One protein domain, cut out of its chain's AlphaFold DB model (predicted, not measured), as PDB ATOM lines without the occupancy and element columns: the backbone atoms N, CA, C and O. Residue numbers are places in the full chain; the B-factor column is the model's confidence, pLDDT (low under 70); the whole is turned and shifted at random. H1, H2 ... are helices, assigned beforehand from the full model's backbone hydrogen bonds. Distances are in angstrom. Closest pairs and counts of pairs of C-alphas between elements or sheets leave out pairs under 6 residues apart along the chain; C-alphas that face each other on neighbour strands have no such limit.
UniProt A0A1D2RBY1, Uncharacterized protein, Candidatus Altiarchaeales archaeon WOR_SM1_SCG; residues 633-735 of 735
ATOM      1  N   ALA A 633     -11.880  45.694   4.266       95.94
ATOM      2  CA  ALA A 633     -11.173  46.958   4.450       95.94
ATOM      3  C   ALA A 633     -12.012  47.972   5.249       95.94
ATOM      4  O   ALA A 633     -11.481  48.657   6.113       95.94
ATOM      5  N   LEU A 634     -13.329  48.026   5.020       97.75
ATOM      6  CA  LEU A 634     -14.245  48.926   5.734       97.75
ATOM      7  C   LEU A 634     -14.460  48.530   7.205       97.75
ATOM      8  O   LEU A 634     -14.648  49.397   8.058       97.75
ATOM      9  N   LEU A 635     -14.412  47.234   7.527       97.25
ATOM     10  CA  LEU A 635     -14.429  46.743   8.914       97.25
ATOM     11  C   LEU A 635     -13.134  47.097   9.669       97.25
ATOM     12  O   LEU A 635     -13.141  47.148  10.893       97.25
ATOM     13  N   GLU A 636     -12.050  47.378   8.946       95.62
ATOM     14  CA  GLU A 636     -10.734  47.771   9.470       95.62
ATOM     15  C   GLU A 636     -10.411  49.250   9.184       95.62
ATOM     16  O   GLU A 636      -9.271  49.688   9.342       95.62
ATOM     17  N   ASP A 637     -11.411  50.037   8.765       97.75
ATOM     18  CA  ASP A 637     -11.222  51.436   8.382       97.75
ATOM     19  C   ASP A 637     -10.637  52.242   9.544       97.75
ATOM     20  O   ASP A 637     -10.939  52.005  10.715       97.75
ATOM     21  N   ARG A 638      -9.812  53.242   9.241       96.00
ATOM     22  CA  ARG A 638      -9.216  54.102  10.273       96.00
ATOM     23  C   ARG A 638     -10.279  54.925  11.001       96.00
ATOM     24  O   ARG A 638     -10.132  55.190  12.193       96.00
ATOM     25  N   ASP A 639     -11.351  55.299  10.305       96.88
ATOM     26  CA  ASP A 639     -12.455  56.065  10.869       96.88
ATOM     27  C   ASP A 639     -13.421  55.141  11.647       96.88
ATOM     28  O   ASP A 639     -14.032  54.235  11.064       96.88
ATOM     29  N   PRO A 640     -13.608  55.359  12.964       96.44
ATOM     30  CA  PRO A 640     -14.527  54.560  13.770       96.44
ATOM     31  C   PRO A 640     -15.990  54.680  13.313       96.44
ATOM     32  O   PRO A 640     -16.776  53.756  13.531       96.44
ATOM     33  N   ASP A 641     -16.386  55.777  12.657       95.44
ATOM     34  CA  ASP A 641     -17.731  55.917  12.101       95.44
ATOM     35  C   ASP A 641     -17.993  54.854  11.027       95.44
ATOM     36  O   ASP A 641     -19.043  54.201  11.035       95.44
ATOM     37  N   VAL A 642     -17.001  54.646  10.155       97.62
ATOM     38  CA  VAL A 642     -17.035  53.656   9.075       97.62
ATOM     39  C   VAL A 642     -17.057  52.251   9.650       97.62
ATOM     40  O   VAL A 642     -17.973  51.498   9.320       97.62
ATOM     41  N   ARG A 643     -16.136  51.922  10.570       98.00
ATOM     42  CA  ARG A 643     -16.109  50.601  11.220       98.00
ATOM     43  C   ARG A 643     -17.433  50.281  11.903       98.00
ATOM     44  O   ARG A 643     -17.971  49.193  11.727       98.00
ATOM     45  N   GLY A 644     -18.018  51.246  12.617       96.75
ATOM     46  CA  GLY A 644     -19.315  51.075  13.273       96.75
ATOM     47  C   GLY A 644     -20.478  50.869  12.293       96.75
ATOM     48  O   GLY A 644     -21.356  50.048  12.551       96.75
ATOM     49  N   LYS A 645     -20.494  51.580  11.155       96.25
ATOM     50  CA  LYS A 645     -21.496  51.375  10.091       96.25
ATOM     51  C   LYS A 645     -21.314  50.028   9.388       96.25
ATOM     52  O   LYS A 645     -22.305  49.344   9.139       96.25
ATOM     53  N   ALA A 646     -20.074  49.619   9.128       97.50
ATOM     54  CA  ALA A 646     -19.749  48.314   8.563       97.50
ATOM     55  C   ALA A 646     -20.147  47.172   9.515       97.50
ATOM     56  O   ALA A 646     -20.800  46.223   9.084       97.50
ATOM     57  N   ALA A 647     -19.864  47.302  10.817       96.75
ATOM     58  CA  ALA A 647     -20.303  46.363  11.851       96.75
ATOM     59  C   ALA A 647     -21.833  46.214  11.860       96.75
ATOM     60  O   ALA A 647     -22.362  45.103  11.826       96.75
ATOM     61  N   GLY A 648     -22.548  47.345  11.842       95.56
ATOM     62  CA  GLY A 648     -24.007  47.362  11.788       95.56
ATOM     63  C   GLY A 648     -24.565  46.724  10.511       95.56
ATOM     64  O   GLY A 648     -25.544  45.980  10.573       95.56
ATOM     65  N   ALA A 649     -23.925  46.954   9.363       94.81
ATOM     66  CA  ALA A 649     -24.291  46.322   8.099       94.81
ATOM     67  C   ALA A 649     -24.117  44.797   8.142       94.81
ATOM     68  O   ALA A 649     -25.027  44.072   7.740       94.81
ATOM     69  N   VAL A 650     -22.993  44.303   8.674       96.38
ATOM     70  CA  VAL A 650     -22.741  42.861   8.825       96.38
ATOM     71  C   VAL A 650     -23.751  42.218   9.777       96.38
ATOM     72  O   VAL A 650     -24.304  41.173   9.450       96.38
ATOM     73  N   ALA A 651     -24.060  42.858  10.909       94.25
ATOM     74  CA  ALA A 651     -25.087  42.376  11.834       94.25
ATOM     75  C   ALA A 651     -26.489  42.345  11.192       94.25
ATOM     76  O   ALA A 651     -27.230  41.381  11.368       94.25
ATOM     77  N   THR A 652     -26.834  43.362  10.398       92.81
ATOM     78  CA  THR A 652     -28.140  43.451   9.717       92.81
ATOM     79  C   THR A 652     -28.301  42.378   8.638       92.81
ATOM     80  O   THR A 652     -29.355  41.757   8.525       92.81
ATOM     81  N   TYR A 653     -27.253  42.127   7.850       92.88
ATOM     82  CA  TYR A 653     -27.283  41.177   6.732       92.88
ATOM     83  C   TYR A 653     -26.615  39.835   7.059       92.88
ATOM     84  O   TYR A 653     -26.227  39.105   6.150       92.88
ATOM     85  N   TYR A 654     -26.523  39.477   8.343       92.81
ATOM     86  CA  TYR A 654     -25.753  38.336   8.851       92.81
ATOM     87  C   TYR A 654     -26.006  37.024   8.088       92.81
ATOM     88  O   TYR A 654     -25.065  36.353   7.671       92.81
ATOM     89  N   LYS A 655     -27.277  36.670   7.842       89.38
ATOM     90  CA  LYS A 655     -27.672  35.437   7.124       89.38
ATOM     91  C   LYS A 655     -27.176  35.373   5.673       89.38
ATOM     92  O   LYS A 655     -27.093  34.287   5.103       89.38
ATOM     93  N   ASN A 656     -26.876  36.519   5.064       87.69
ATOM     94  CA  ASN A 656     -26.453  36.616   3.667       87.69
ATOM     95  C   ASN A 656     -24.929  36.630   3.501       87.69
ATOM     96  O   ASN A 656     -24.449  36.600   2.366       87.69
ATOM     97  N   LEU A 657     -24.184  36.668   4.609       93.06
ATOM     98  CA  LEU A 657     -22.737  36.830   4.622       93.06
ATOM     99  C   LEU A 657     -22.026  35.523   5.008       93.06
ATOM    100  O   LEU A 657     -22.540  34.748   5.816       93.06
ATOM    101  N   PRO A 658     -20.829  35.254   4.454       92.94
ATOM    102  CA  PRO A 658     -20.006  34.136   4.888       92.94
ATOM    103  C   PRO A 658     -19.611  34.276   6.357       92.94
ATOM    104  O   PRO A 658     -19.276  35.373   6.808       92.94
ATOM    105  N   TRP A 659     -19.534  33.145   7.064       89.75
ATOM    106  CA  TRP A 659     -19.118  33.091   8.470       89.75
ATOM    107  C   TRP A 659     -17.840  33.897   8.752       89.75
ATOM    108  O   TRP A 659     -17.811  34.667   9.703       89.75
ATOM    109  N   LYS A 660     -16.825  33.803   7.883       91.19
ATOM    110  CA  LYS A 660     -15.541  34.513   8.035       91.19
ATOM    111  C   LYS A 660     -15.683  36.043   8.119       91.19
ATOM    112  O   LYS A 660     -14.859  36.701   8.742       91.19
ATOM    113  N   ILE A 661     -16.709  36.619   7.486       94.00
ATOM    114  CA  ILE A 661     -17.021  38.052   7.602       94.00
ATOM    115  C   ILE A 661     -17.734  38.325   8.926       94.00
ATOM    116  O   ILE A 661     -17.382  39.261   9.635       94.00
ATOM    117  N   CYS A 662     -18.712  37.490   9.274       92.75
ATOM    118  CA  CYS A 662     -19.464  37.602  10.520       92.75
ATOM    119  C   CYS A 662     -18.574  37.466  11.764       92.75
ATOM    120  O   CYS A 662     -18.780  38.172  12.745       92.75
ATOM    121  N   GLU A 663     -17.549  36.618  11.715       92.69
ATOM    122  CA  GLU A 663     -16.583  36.425  12.800       92.69
ATOM    123  C   GLU A 663     -15.820  37.715  13.147       92.69
ATOM    124  O   GLU A 663     -15.498  37.946  14.313       92.69
ATOM    125  N   LYS A 664     -15.623  38.628  12.182       94.56
ATOM    126  CA  LYS A 664     -14.999  39.938  12.437       94.56
ATOM    127  C   LYS A 664     -15.800  40.816  13.401       94.56
ATOM    128  O   LYS A 664     -15.234  41.744  13.980       94.56
ATOM    129  N   LEU A 665     -17.085  40.525  13.622       94.75
ATOM    130  CA  LEU A 665     -17.869  41.210  14.648       94.75
ATOM    131  C   LEU A 665     -17.273  41.021  16.049       94.75
ATOM    132  O   LEU A 665     -17.392  41.932  16.862       94.75
ATOM    133  N   ASN A 666     -16.590  39.903  16.328       92.19
ATOM    134  CA  ASN A 666     -15.919  39.675  17.615       92.19
ATOM    135  C   ASN A 666     -14.809  40.706  17.861       92.19
ATOM    136  O   ASN A 666     -14.714  41.269  18.949       92.19
ATOM    137  N   ASN A 667     -14.030  41.027  16.824       92.88
ATOM    138  CA  ASN A 667     -12.991  42.055  16.907       92.88
ATOM    139  C   ASN A 667     -13.607  43.443  17.129       92.88
ATOM    140  O   ASN A 667     -13.118  44.219  17.941       92.88
ATOM    141  N   LEU A 668     -14.720  43.739  16.450       95.25
ATOM    142  CA  LEU A 668     -15.422  45.024  16.564       95.25
ATOM    143  C   LEU A 668     -16.181  45.181  17.891       95.25
ATOM    144  O   LEU A 668     -16.403  46.298  18.355       95.25
ATOM    145  N   ALA A 669     -16.542  44.075  18.536       94.38
ATOM    146  CA  ALA A 669     -17.063  44.073  19.897       94.38
ATOM    147  C   ALA A 669     -15.994  44.435  20.937       94.38
ATOM    148  O   ALA A 669     -16.339  44.931  22.006       94.38
ATOM    149  N   ALA A 670     -14.717  44.236  20.604       93.50
ATOM    150  CA  ALA A 670     -13.563  44.679  21.378       93.50
ATOM    151  C   ALA A 670     -12.929  45.972  20.819       93.50
ATOM    152  O   ALA A 670     -11.820  46.332  21.216       93.50
ATOM    153  N   ASP A 671     -13.604  46.681  19.900       96.88
ATOM    154  CA  ASP A 671     -13.068  47.905  19.298       96.88
ATOM    155  C   ASP A 671     -12.783  48.955  20.377       96.88
ATOM    156  O   ASP A 671     -13.570  49.149  21.310       96.88
ATOM    157  N   THR A 672     -11.664  49.663  20.231       95.12
ATOM    158  CA  THR A 672     -11.239  50.699  21.179       95.12
ATOM    159  C   THR A 672     -12.227  51.862  21.237       95.12
ATOM    160  O   THR A 672     -12.371  52.489  22.286       95.12
ATOM    161  N   ASN A 673     -12.957  52.132  20.150       96.69
ATOM    162  CA  ASN A 673     -13.953  53.190  20.098       96.69
ATOM    163  C   ASN A 673     -15.330  52.705  20.608       96.69
ATOM    164  O   ASN A 673     -15.967  51.862  19.966       96.69
ATOM    165  N   PRO A 674     -15.876  53.291  21.692       94.44
ATOM    166  CA  PRO A 674     -17.189  52.905  22.221       94.44
ATOM    167  C   PRO A 674     -18.349  53.107  21.236       94.44
ATOM    168  O   PRO A 674     -19.361  52.415  21.314       94.44
ATOM    169  N   GLY A 675     -18.224  54.038  20.285       94.31
ATOM    170  CA  GLY A 675     -19.224  54.273  19.243       94.31
ATOM    171  C   GLY A 675     -19.377  53.091  18.283       94.31
ATOM    172  O   GLY A 675     -20.497  52.795  17.860       94.31
ATOM    173  N   VAL A 676     -18.285  52.377  17.989       96.88
ATOM    174  CA  VAL A 676     -18.306  51.143  17.185       96.88
ATOM    175  C   VAL A 676     -19.053  50.050  17.942       96.88
ATOM    176  O   VAL A 676     -20.028  49.505  17.421       96.88
ATOM    177  N   ARG A 677     -18.667  49.815  19.203       97.19
ATOM    178  CA  ARG A 677     -19.314  48.845  20.102       97.19
ATOM    179  C   ARG A 677     -20.809  49.125  20.259       97.19
ATOM    180  O   ARG A 677     -21.630  48.223  20.115       97.19
ATOM    181  N   LYS A 678     -21.180  50.396  20.445       95.81
ATOM    182  CA  LYS A 678     -22.577  50.841  20.515       95.81
ATOM    183  C   LYS A 678     -23.359  50.511  19.251       95.81
ATOM    184  O   LYS A 678     -24.435  49.933  19.347       95.81
ATOM    185  N   ARG A 679     -22.836  50.848  18.068       94.81
ATOM    186  CA  ARG A 679     -23.525  50.557  16.800       94.81
ATOM    187  C   ARG A 679     -23.681  49.068  16.545       94.81
ATOM    188  O   ARG A 679     -24.748  48.657  16.100       94.81
ATOM    189  N   LEU A 680     -22.654  48.279  16.858       96.50
ATOM    190  CA  LEU A 680     -22.725  46.826  16.786       96.50
ATOM    191  C   LEU A 680     -23.825  46.288  17.708       96.50
ATOM    192  O   LEU A 680     -24.726  45.604  17.232       96.50
ATOM    193  N   GLY A 681     -23.801  46.648  18.995       95.56
ATOM    194  CA  GLY A 681     -24.814  46.221  19.961       95.56
ATOM    195  C   GLY A 681     -26.229  46.616  19.540       95.56
ATOM    196  O   GLY A 681     -27.121  45.774  19.536       95.56
ATOM    197  N   THR A 682     -26.437  47.860  19.098       94.88
ATOM    198  CA  THR A 682     -27.748  48.320  18.613       94.88
ATOM    199  C   THR A 682     -28.217  47.515  17.402       94.88
ATOM    200  O   THR A 682     -29.357  47.061  17.384       94.88
ATOM    201  N   ALA A 683     -27.346  47.287  16.414       93.50
ATOM    202  CA  ALA A 683     -27.698  46.514  15.227       93.50
ATOM    203  C   ALA A 683     -27.983  45.039  15.546       93.50
ATOM    204  O   ALA A 683     -28.875  44.459  14.934       93.50
ATOM    205  N   LEU A 684     -27.263  44.438  16.501       94.44
ATOM    206  CA  LEU A 684     -27.542  43.081  16.977       94.44
ATOM    207  C   LEU A 684     -28.897  43.002  17.692       94.44
ATOM    208  O   LEU A 684     -29.632  42.042  17.486       94.44
ATOM    209  N   GLY A 685     -29.232  44.015  18.497       92.25
ATOM    210  CA  GLY A 685     -30.518  44.120  19.187       92.25
ATOM    211  C   GLY A 685     -31.696  44.210  18.221       92.25
ATOM    212  O   GLY A 685     -32.573  43.355  18.271       92.25
ATOM    213  N   TRP A 686     -31.659  45.174  17.293       91.25
ATOM    214  CA  TRP A 686     -32.723  45.377  16.295       91.25
ATOM    215  C   TRP A 686     -32.877  44.226  15.294       91.25
ATOM    216  O   TRP A 686     -33.899  44.085  14.637       91.25
ATOM    217  N   ASN A 687     -31.840  43.404  15.117       87.88
ATOM    218  CA  ASN A 687     -31.872  42.300  14.161       87.88
ATOM    219  C   ASN A 687     -31.892  40.925  14.829       87.88
ATOM    220  O   ASN A 687     -31.692  39.936  14.127       87.88
ATOM    221  N   GLU A 688     -32.153  40.810  16.137       87.94
ATOM    222  CA  GLU A 688     -32.038  39.533  16.861       87.94
ATOM    223  C   GLU A 688     -32.818  38.393  16.190       87.94
ATOM    224  O   GLU A 688     -32.288  37.292  16.032       87.94
ATOM    225  N   LYS A 689     -34.042  38.664  15.717       85.75
ATOM    226  CA  LYS A 689     -34.900  37.688  15.012       85.75
ATOM    227  C   LYS A 689     -34.220  37.089  13.766       85.75
ATOM    228  O   LYS A 689     -34.543  35.982  13.332       85.75
ATOM    229  N   ASN A 690     -33.266  37.814  13.186       85.06
ATOM    230  CA  ASN A 690     -32.494  37.422  12.013       85.06
ATOM    231  C   ASN A 690     -31.098  36.875  12.334       85.06
ATOM    232  O   ASN A 690     -30.381  36.503  11.406       85.06
ATOM    233  N   LEU A 691     -30.727  36.761  13.607       89.06
ATOM    234  CA  LEU A 691     -29.446  36.212  14.040       89.06
ATOM    235  C   LEU A 691     -29.580  34.748  14.494       89.06
ATOM    236  O   LEU A 691     -30.664  34.300  14.874       89.06
ATOM    237  N   PRO A 692     -28.483  33.968  14.472       89.44
ATOM    238  CA  PRO A 692     -28.435  32.673  15.135       89.44
ATOM    239  C   PRO A 692     -28.821  32.784  16.615       89.44
ATOM    240  O   PRO A 692     -28.423  33.725  17.311       89.44
ATOM    241  N   LYS A 693     -29.562  31.788  17.115       86.44
ATOM    242  CA  LYS A 693     -29.936  31.720  18.534       86.44
ATOM    243  C   LYS A 693     -28.687  31.790  19.413       86.44
ATOM    244  O   LYS A 693     -27.690  31.136  19.128       86.44
ATOM    245  N   ASN A 694     -28.771  32.556  20.499       86.75
ATOM    246  CA  ASN A 694     -27.685  32.795  21.455       86.75
ATOM    247  C   ASN A 694     -26.441  33.520  20.901       86.75
ATOM    248  O   ASN A 694     -25.518  33.722  21.682       86.75
ATOM    249  N   LEU A 695     -26.409  33.987  19.641       90.00
ATOM    250  CA  LEU A 695     -25.242  34.716  19.113       90.00
ATOM    251  C   LEU A 695     -24.869  35.913  20.002       90.00
ATOM    252  O   LEU A 695     -23.700  36.110  20.315       90.00
ATOM    253  N   ILE A 696     -25.866  36.678  20.455       91.75
ATOM    254  CA  ILE A 696     -25.655  37.866  21.295       91.75
ATOM    255  C   ILE A 696     -24.941  37.505  22.609       91.75
ATOM    256  O   ILE A 696     -24.091  38.266  23.061       91.75
ATOM    257  N   LYS A 697     -25.210  36.323  23.182       92.25
ATOM    258  CA  LYS A 697     -24.599  35.866  24.444       92.25
ATOM    259  C   LYS A 697     -23.095  35.602  24.327       92.25
ATOM    260  O   LYS A 697     -22.419  35.551  25.347       92.25
ATOM    261  N   ASN A 698     -22.582  35.452  23.106       92.19
ATOM    262  CA  ASN A 698     -21.159  35.226  22.854       92.19
ATOM    263  C   ASN A 698     -20.349  36.533  22.821       92.19
ATOM    264  O   ASN A 698     -19.124  36.486  22.762       92.19
ATOM    265  N   PHE A 699     -21.010  37.694  22.846       95.12
ATOM    266  CA  PHE A 699     -20.345  38.995  22.883       95.12
ATOM    267  C   PHE A 699     -20.096  39.474  24.322       95.12
ATOM    268  O   PHE A 699     -20.770  39.011  25.243       95.12
ATOM    269  N   PRO A 700     -19.176  40.432  24.543       95.31
ATOM    270  CA  PRO A 700     -18.955  41.037  25.856       95.31
ATOM    271  C   PRO A 700     -20.239  41.600  26.480       95.31
ATOM    272  O   PRO A 700     -21.123  42.082  25.769       95.31
ATOM    273  N   GLU A 701     -20.315  41.606  27.813       94.81
ATOM    274  CA  GLU A 701     -21.499  42.040  28.575       94.81
ATOM    275  C   GLU A 701     -21.983  43.451  28.186       94.81
ATOM    276  O   GLU A 701     -23.184  43.709  28.121       94.81
ATOM    277  N   GLU A 702     -21.058  44.360  27.852       95.19
ATOM    278  CA  GLU A 702     -21.375  45.700  27.338       95.19
ATOM    279  C   GLU A 702     -22.258  45.635  26.078       95.19
ATOM    280  O   GLU A 702     -23.298  46.292  26.012       95.19
ATOM    281  N   ILE A 703     -21.884  44.806  25.099       96.62
ATOM    282  CA  ILE A 703     -22.624  44.629  23.842       96.62
ATOM    283  C   ILE A 703     -23.988  43.996  24.108       96.62
ATOM    284  O   ILE A 703     -24.981  44.431  23.524       96.62
ATOM    285  N   GLN A 704     -24.049  43.014  25.013       96.62
ATOM    286  CA  GLN A 704     -25.302  42.368  25.406       96.62
ATOM    287  C   GLN A 704     -26.293  43.386  25.980       96.62
ATOM    288  O   GLN A 704     -27.430  43.458  25.518       96.62
ATOM    289  N   LYS A 705     -25.843  44.242  26.909       96.25
ATOM    290  CA  LYS A 705     -26.666  45.307  27.510       96.25
ATOM    291  C   LYS A 705     -27.170  46.307  26.469       96.25
ATOM    292  O   LYS A 705     -28.329  46.718  26.512       96.25
ATOM    293  N   ILE A 706     -26.320  46.696  25.515       96.25
ATOM    294  CA  ILE A 706     -26.707  47.613  24.433       96.25
ATOM    295  C   ILE A 706     -27.752  46.962  23.515       96.25
ATOM    296  O   ILE A 706     -28.741  47.607  23.165       96.25
ATOM    297  N   ALA A 707     -27.552  45.696  23.143       94.62
ATOM    298  CA  ALA A 707     -28.479  44.948  22.300       94.62
ATOM    299  C   ALA A 707     -29.835  44.733  22.983       94.62
ATOM    300  O   ALA A 707     -30.879  44.881  22.351       94.62
ATOM    301  N   GLU A 708     -29.838  44.440  24.283       93.38
ATOM    302  CA  GLU A 708     -31.060  44.302  25.070       93.38
ATOM    303  C   GLU A 708     -31.832  45.624  25.155       93.38
ATOM    304  O   GLU A 708     -33.045  45.648  24.945       93.38
ATOM    305  N   LYS A 709     -31.138  46.745  25.383       93.75
ATOM    306  CA  LYS A 709     -31.767  48.071  25.363       93.75
ATOM    307  C   LYS A 709     -32.412  48.369  24.006       93.75
ATOM    308  O   LYS A 709     -33.565  48.785  23.963       93.75
ATOM    309  N   ALA A 710     -31.689  48.127  22.912       91.12
ATOM    310  CA  ALA A 710     -32.183  48.372  21.558       91.12
ATOM    311  C   ALA A 710     -33.413  47.515  21.214       91.12
ATOM    312  O   ALA A 710     -34.331  48.006  20.564       91.12
ATOM    313  N   ARG A 711     -33.462  46.268  21.698       88.44
ATOM    314  CA  ARG A 711     -34.615  45.369  21.553       88.44
ATOM    315  C   ARG A 711     -35.860  45.903  22.261       88.44
ATOM    316  O   ARG A 711     -36.918  45.979  21.656       88.44
ATOM    317  N   ARG A 712     -35.724  46.356  23.513       87.06
ATOM    318  CA  ARG A 712     -36.842  46.957  24.269       87.06
ATOM    319  C   ARG A 712     -37.381  48.223  23.588       87.06
ATOM    320  O   ARG A 712     -38.580  48.487  23.622       87.06
ATOM    321  N   GLU A 713     -36.504  49.007  22.965       84.00
ATOM    322  CA  GLU A 713     -36.887  50.179  22.164       84.00
ATOM    323  C   GLU A 713     -37.616  49.803  20.858       84.00
ATOM    324  O   GLU A 713     -38.431  50.580  20.368       84.00
ATOM    325  N   GLU A 714     -37.347  48.628  20.287       74.81
ATOM    326  CA  GLU A 714     -38.070  48.112  19.118       74.81
ATOM    327  C   GLU A 714     -39.447  47.557  19.506       74.81
ATOM    328  O   GLU A 714     -40.442  47.944  18.901       74.81
ATOM    329  N   ASP A 715     -39.529  46.759  20.575       72.06
ATOM    330  CA  ASP A 715     -40.795  46.199  21.071       72.06
ATOM    331  C   ASP A 715     -41.777  47.301  21.506       72.06
ATOM    332  O   ASP A 715     -42.985  47.201  21.294       72.06
ATOM    333  N   THR A 716     -41.265  48.399  22.074       66.38
ATOM    334  CA  THR A 716     -42.092  49.570  22.405       66.38
ATOM    335  C   THR A 716     -42.594  50.297  21.159       66.38
ATOM    336  O   THR A 716     -43.750  50.714  21.155       66.38
ATOM    337  N   ARG A 717     -41.791  50.392  20.088       59.00
ATOM    338  CA  ARG A 717     -42.226  50.966  18.801       59.00
ATOM    339  C   ARG A 717     -43.297  50.125  18.119       59.00
ATOM    340  O   ARG A 717     -44.287  50.701  17.674       59.00
ATOM    341  N   ASP A 718     -43.125  48.805  18.075       55.31
ATOM    342  CA  ASP A 718     -44.131  47.891  17.524       55.31
ATOM    343  C   ASP A 718     -45.424  47.957  18.365       55.31
ATOM    344  O   ASP A 718     -46.506  48.086  17.806       55.31
ATOM    345  N   SER A 719     -45.336  48.050  19.702       46.62
ATOM    346  CA  SER A 719     -46.528  48.203  20.558       46.62
ATOM    347  C   SER A 719     -47.268  49.542  20.389       46.62
ATOM    348  O   SER A 719     -48.491  49.591  20.506       46.62
ATOM    349  N   THR A 720     -46.558  50.638  20.091       40.47
ATOM    350  CA  THR A 720     -47.187  51.931  19.764       40.47
ATOM    351  C   THR A 720     -47.768  51.954  18.352       40.47
ATOM    352  O   THR A 720     -48.799  52.588  18.144       40.47
ATOM    353  N   ALA A 721     -47.161  51.231  17.407       40.25
ATOM    354  CA  ALA A 721     -47.702  51.052  16.062       40.25
ATOM    355  C   ALA A 721     -48.977  50.187  16.083       40.25
ATOM    356  O   ALA A 721     -49.952  50.539  15.427       40.25
ATOM    357  N   ASP A 722     -49.024  49.145  16.920       35.28
ATOM    358  CA  ASP A 722     -50.207  48.293  17.106       35.28
ATOM    359  C   ASP A 722     -51.368  49.029  17.814       35.28
ATOM    360  O   ASP A 722     -52.540  48.743  17.554       35.28
ATOM    361  N   MET A 723     -51.084  50.021  18.675       35.03
ATOM    362  CA  MET A 723     -52.122  50.894  19.253       35.03
ATOM    363  C   MET A 723     -52.650  51.949  18.264       35.03
ATOM    364  O   MET A 723     -53.809  52.348  18.373       35.03
ATOM    365  N   GLU A 724     -51.848  52.379  17.284       35.31
ATOM    366  CA  GLU A 724     -52.294  53.266  16.197       35.31
ATOM    367  C   GLU A 724     -52.996  52.497  15.051       35.31
ATOM    368  O   GLU A 724     -53.920  53.027  14.426       35.31
ATOM    369  N   GLU A 725     -52.668  51.219  14.823       33.69
ATOM    370  CA  GLU A 725     -53.315  50.358  13.814       33.69
ATOM    371  C   GLU A 725     -54.744  49.909  14.182       33.69
ATOM    372  O   GLU A 725     -55.506  49.496  13.301       33.69
ATOM    373  N   GLY A 726     -55.174  50.080  15.438       29.55
ATOM    374  CA  GLY A 726     -56.568  49.873  15.854       29.55
ATOM    375  C   GLY A 726     -57.573  50.887  15.278       29.55
ATOM    376  O   GLY A 726     -58.780  50.689  15.422       29.55
ATOM    377  N   GLY A 727     -57.104  51.961  14.623       30.95
ATOM    378  CA  GLY A 727     -57.948  53.058  14.126       30.95
ATOM    379  C   GLY A 727     -58.007  53.257  12.607       30.95
ATOM    380  O   GLY A 727     -58.990  53.811  12.123       30.95
ATOM    381  N   MET A 728     -57.018  52.813  11.824       26.03
ATOM    382  CA  MET A 728     -57.026  52.961  10.358       26.03
ATOM    383  C   MET A 728     -56.096  51.939   9.696       26.03
ATOM    384  O   MET A 728     -54.877  52.039   9.787       26.03
ATOM    385  N   LYS A 729     -56.667  51.003   8.928       29.89
ATOM    386  CA  LYS A 729     -55.913  50.187   7.966       29.89
ATOM    387  C   LYS A 729     -55.391  51.074   6.832       29.89
ATOM    388  O   LYS A 729     -56.074  51.255   5.826       29.89
ATOM    389  N   ILE A 730     -54.157  51.555   6.951       25.42
ATOM    390  CA  ILE A 730     -53.338  51.959   5.805       25.42
ATOM    391  C   ILE A 730     -52.101  51.064   5.807       25.42
ATOM    392  O   ILE A 730     -51.172  51.262   6.579       25.42
ATOM    393  N   LYS A 731     -52.095  50.066   4.912       28.70
ATOM    394  CA  LYS A 731     -50.894  49.305   4.548       28.70
ATOM    395  C   LYS A 731     -49.870  50.273   3.952       28.70
ATOM    396  O   LYS A 731     -49.884  50.514   2.745       28.70
ATOM    397  N   LEU A 732     -48.971  50.803   4.770       23.64
ATOM    398  CA  LEU A 732     -47.755  51.438   4.279       23.64
ATOM    399  C   LEU A 732     -46.691  50.355   4.098       23.64
ATOM    400  O   LEU A 732     -46.150  49.784   5.041       23.64
ATOM    401  N   PHE A 733     -46.469  50.036   2.826       23.89
ATOM    402  CA  PHE A 733     -45.437  49.142   2.327       23.89
ATOM    403  C   PHE A 733     -44.065  49.485   2.928       23.89
ATOM    404  O   PHE A 733     -43.507  50.544   2.653       23.89
ATOM    405  N   ARG A 734     -43.476  48.533   3.664       23.41
ATOM    406  CA  ARG A 734     -42.017  48.389   3.740       23.41
ATOM    407  C   ARG A 734     -41.517  47.978   2.346       23.41
ATOM    408  O   ARG A 734     -41.836  46.879   1.888       23.41
ATOM    409  N   ARG A 735     -40.737  48.838   1.694       27.97
ATOM    410  CA  ARG A 735     -39.752  48.478   0.666       27.97
ATOM    411  C   ARG A 735     -38.431  49.137   1.016       27.97
ATOM    412  O   ARG A 735     -38.473  50.340   1.346       27.97
TER     413      ARG A 735
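This is residues 633 to 735 of the 735 residues of an uncharacterized protein of Candidatus Altiarchaeales archaeon WOR_SM1_SCG (UniProt A0A1D2RBY1). A small helical body has H4 in its middle, with H1 side by side with it on one flank and residues 703 to 714 of the long helix H6 packed slantwise on the other; the short helices H2, H3 and H5 lie along one side of this stack. Residues 716 to 735, the far part of H6 and the tail after it, stick out as an arm whose last residues fold back. The printed part has 103 residues with six named helices, H1 to H6 in order along the chain, no named strand, and the class all helix. It is elongated, 48 by 28 by 26 A, and only just compact, close to loose, with a radius of gyration of the C-alphas of 15.4 A.

Find C-alpha 640 at (-14.527, 54.560, 13.770); from there H1 runs through residues 640 to 652, 18.0 A from first to last C-alpha. Next come H2, residues 659 to 662, 5.0 A, and H3, residues 664 to 669, 8.8 A. Look for H4 at residues 674 to 686, beginning at (-17.189, 52.905, 22.221) and 18.3 A long. H5, residues 695 to 698, measures 5.6 A. H6, residues 701 to 725, runs 36.0 A and ends at C-alpha 725 at (-53.315, 50.358, 13.814).

Begin with H1, which with H4 is a hub touching three helices. H1 touches H4 at a shallow tilt of 17 degrees, the same way; their closest C-alphas, Gly 644 and Val 676, are 4.0 A apart. H1 only just touches H2, with residues 650 to 651 alone and 3 pairs of C-alphas within 8 A; the closest are Val 650 and Cys 662, 6.4 A. H3 touches H1 at a steep tilt of 60 degrees, opposite ways, with the C-alphas of Ala 647 and Leu 665 closest at 6.3 A. H6 touches H4 with residues 703 to 714 alone, at a steep tilt of 45 degrees, the same way; the C-alphas of Gly 685 and Ala 707 come closest at 3.8 A. H5 touches H6, closest at the C-alphas of Ile 696 and Gln 704, 6.1 A. H1 and H6 are apart. In H1, H3, H4 and H6 every O i to N i+4 pair is within hydrogen-bond range; H2 and H5 are too short for one.

Look to the C-alphas of Arg 638 and Gly 727 for the two farthest apart, 48.9 A. The printed part has no cut, and no link is long. Without residues 716 to 735, which stand free, the body spans 34 by 26 by 19 A. Those same residues have pLDDT under 70; the mean of the printed part is 81.9.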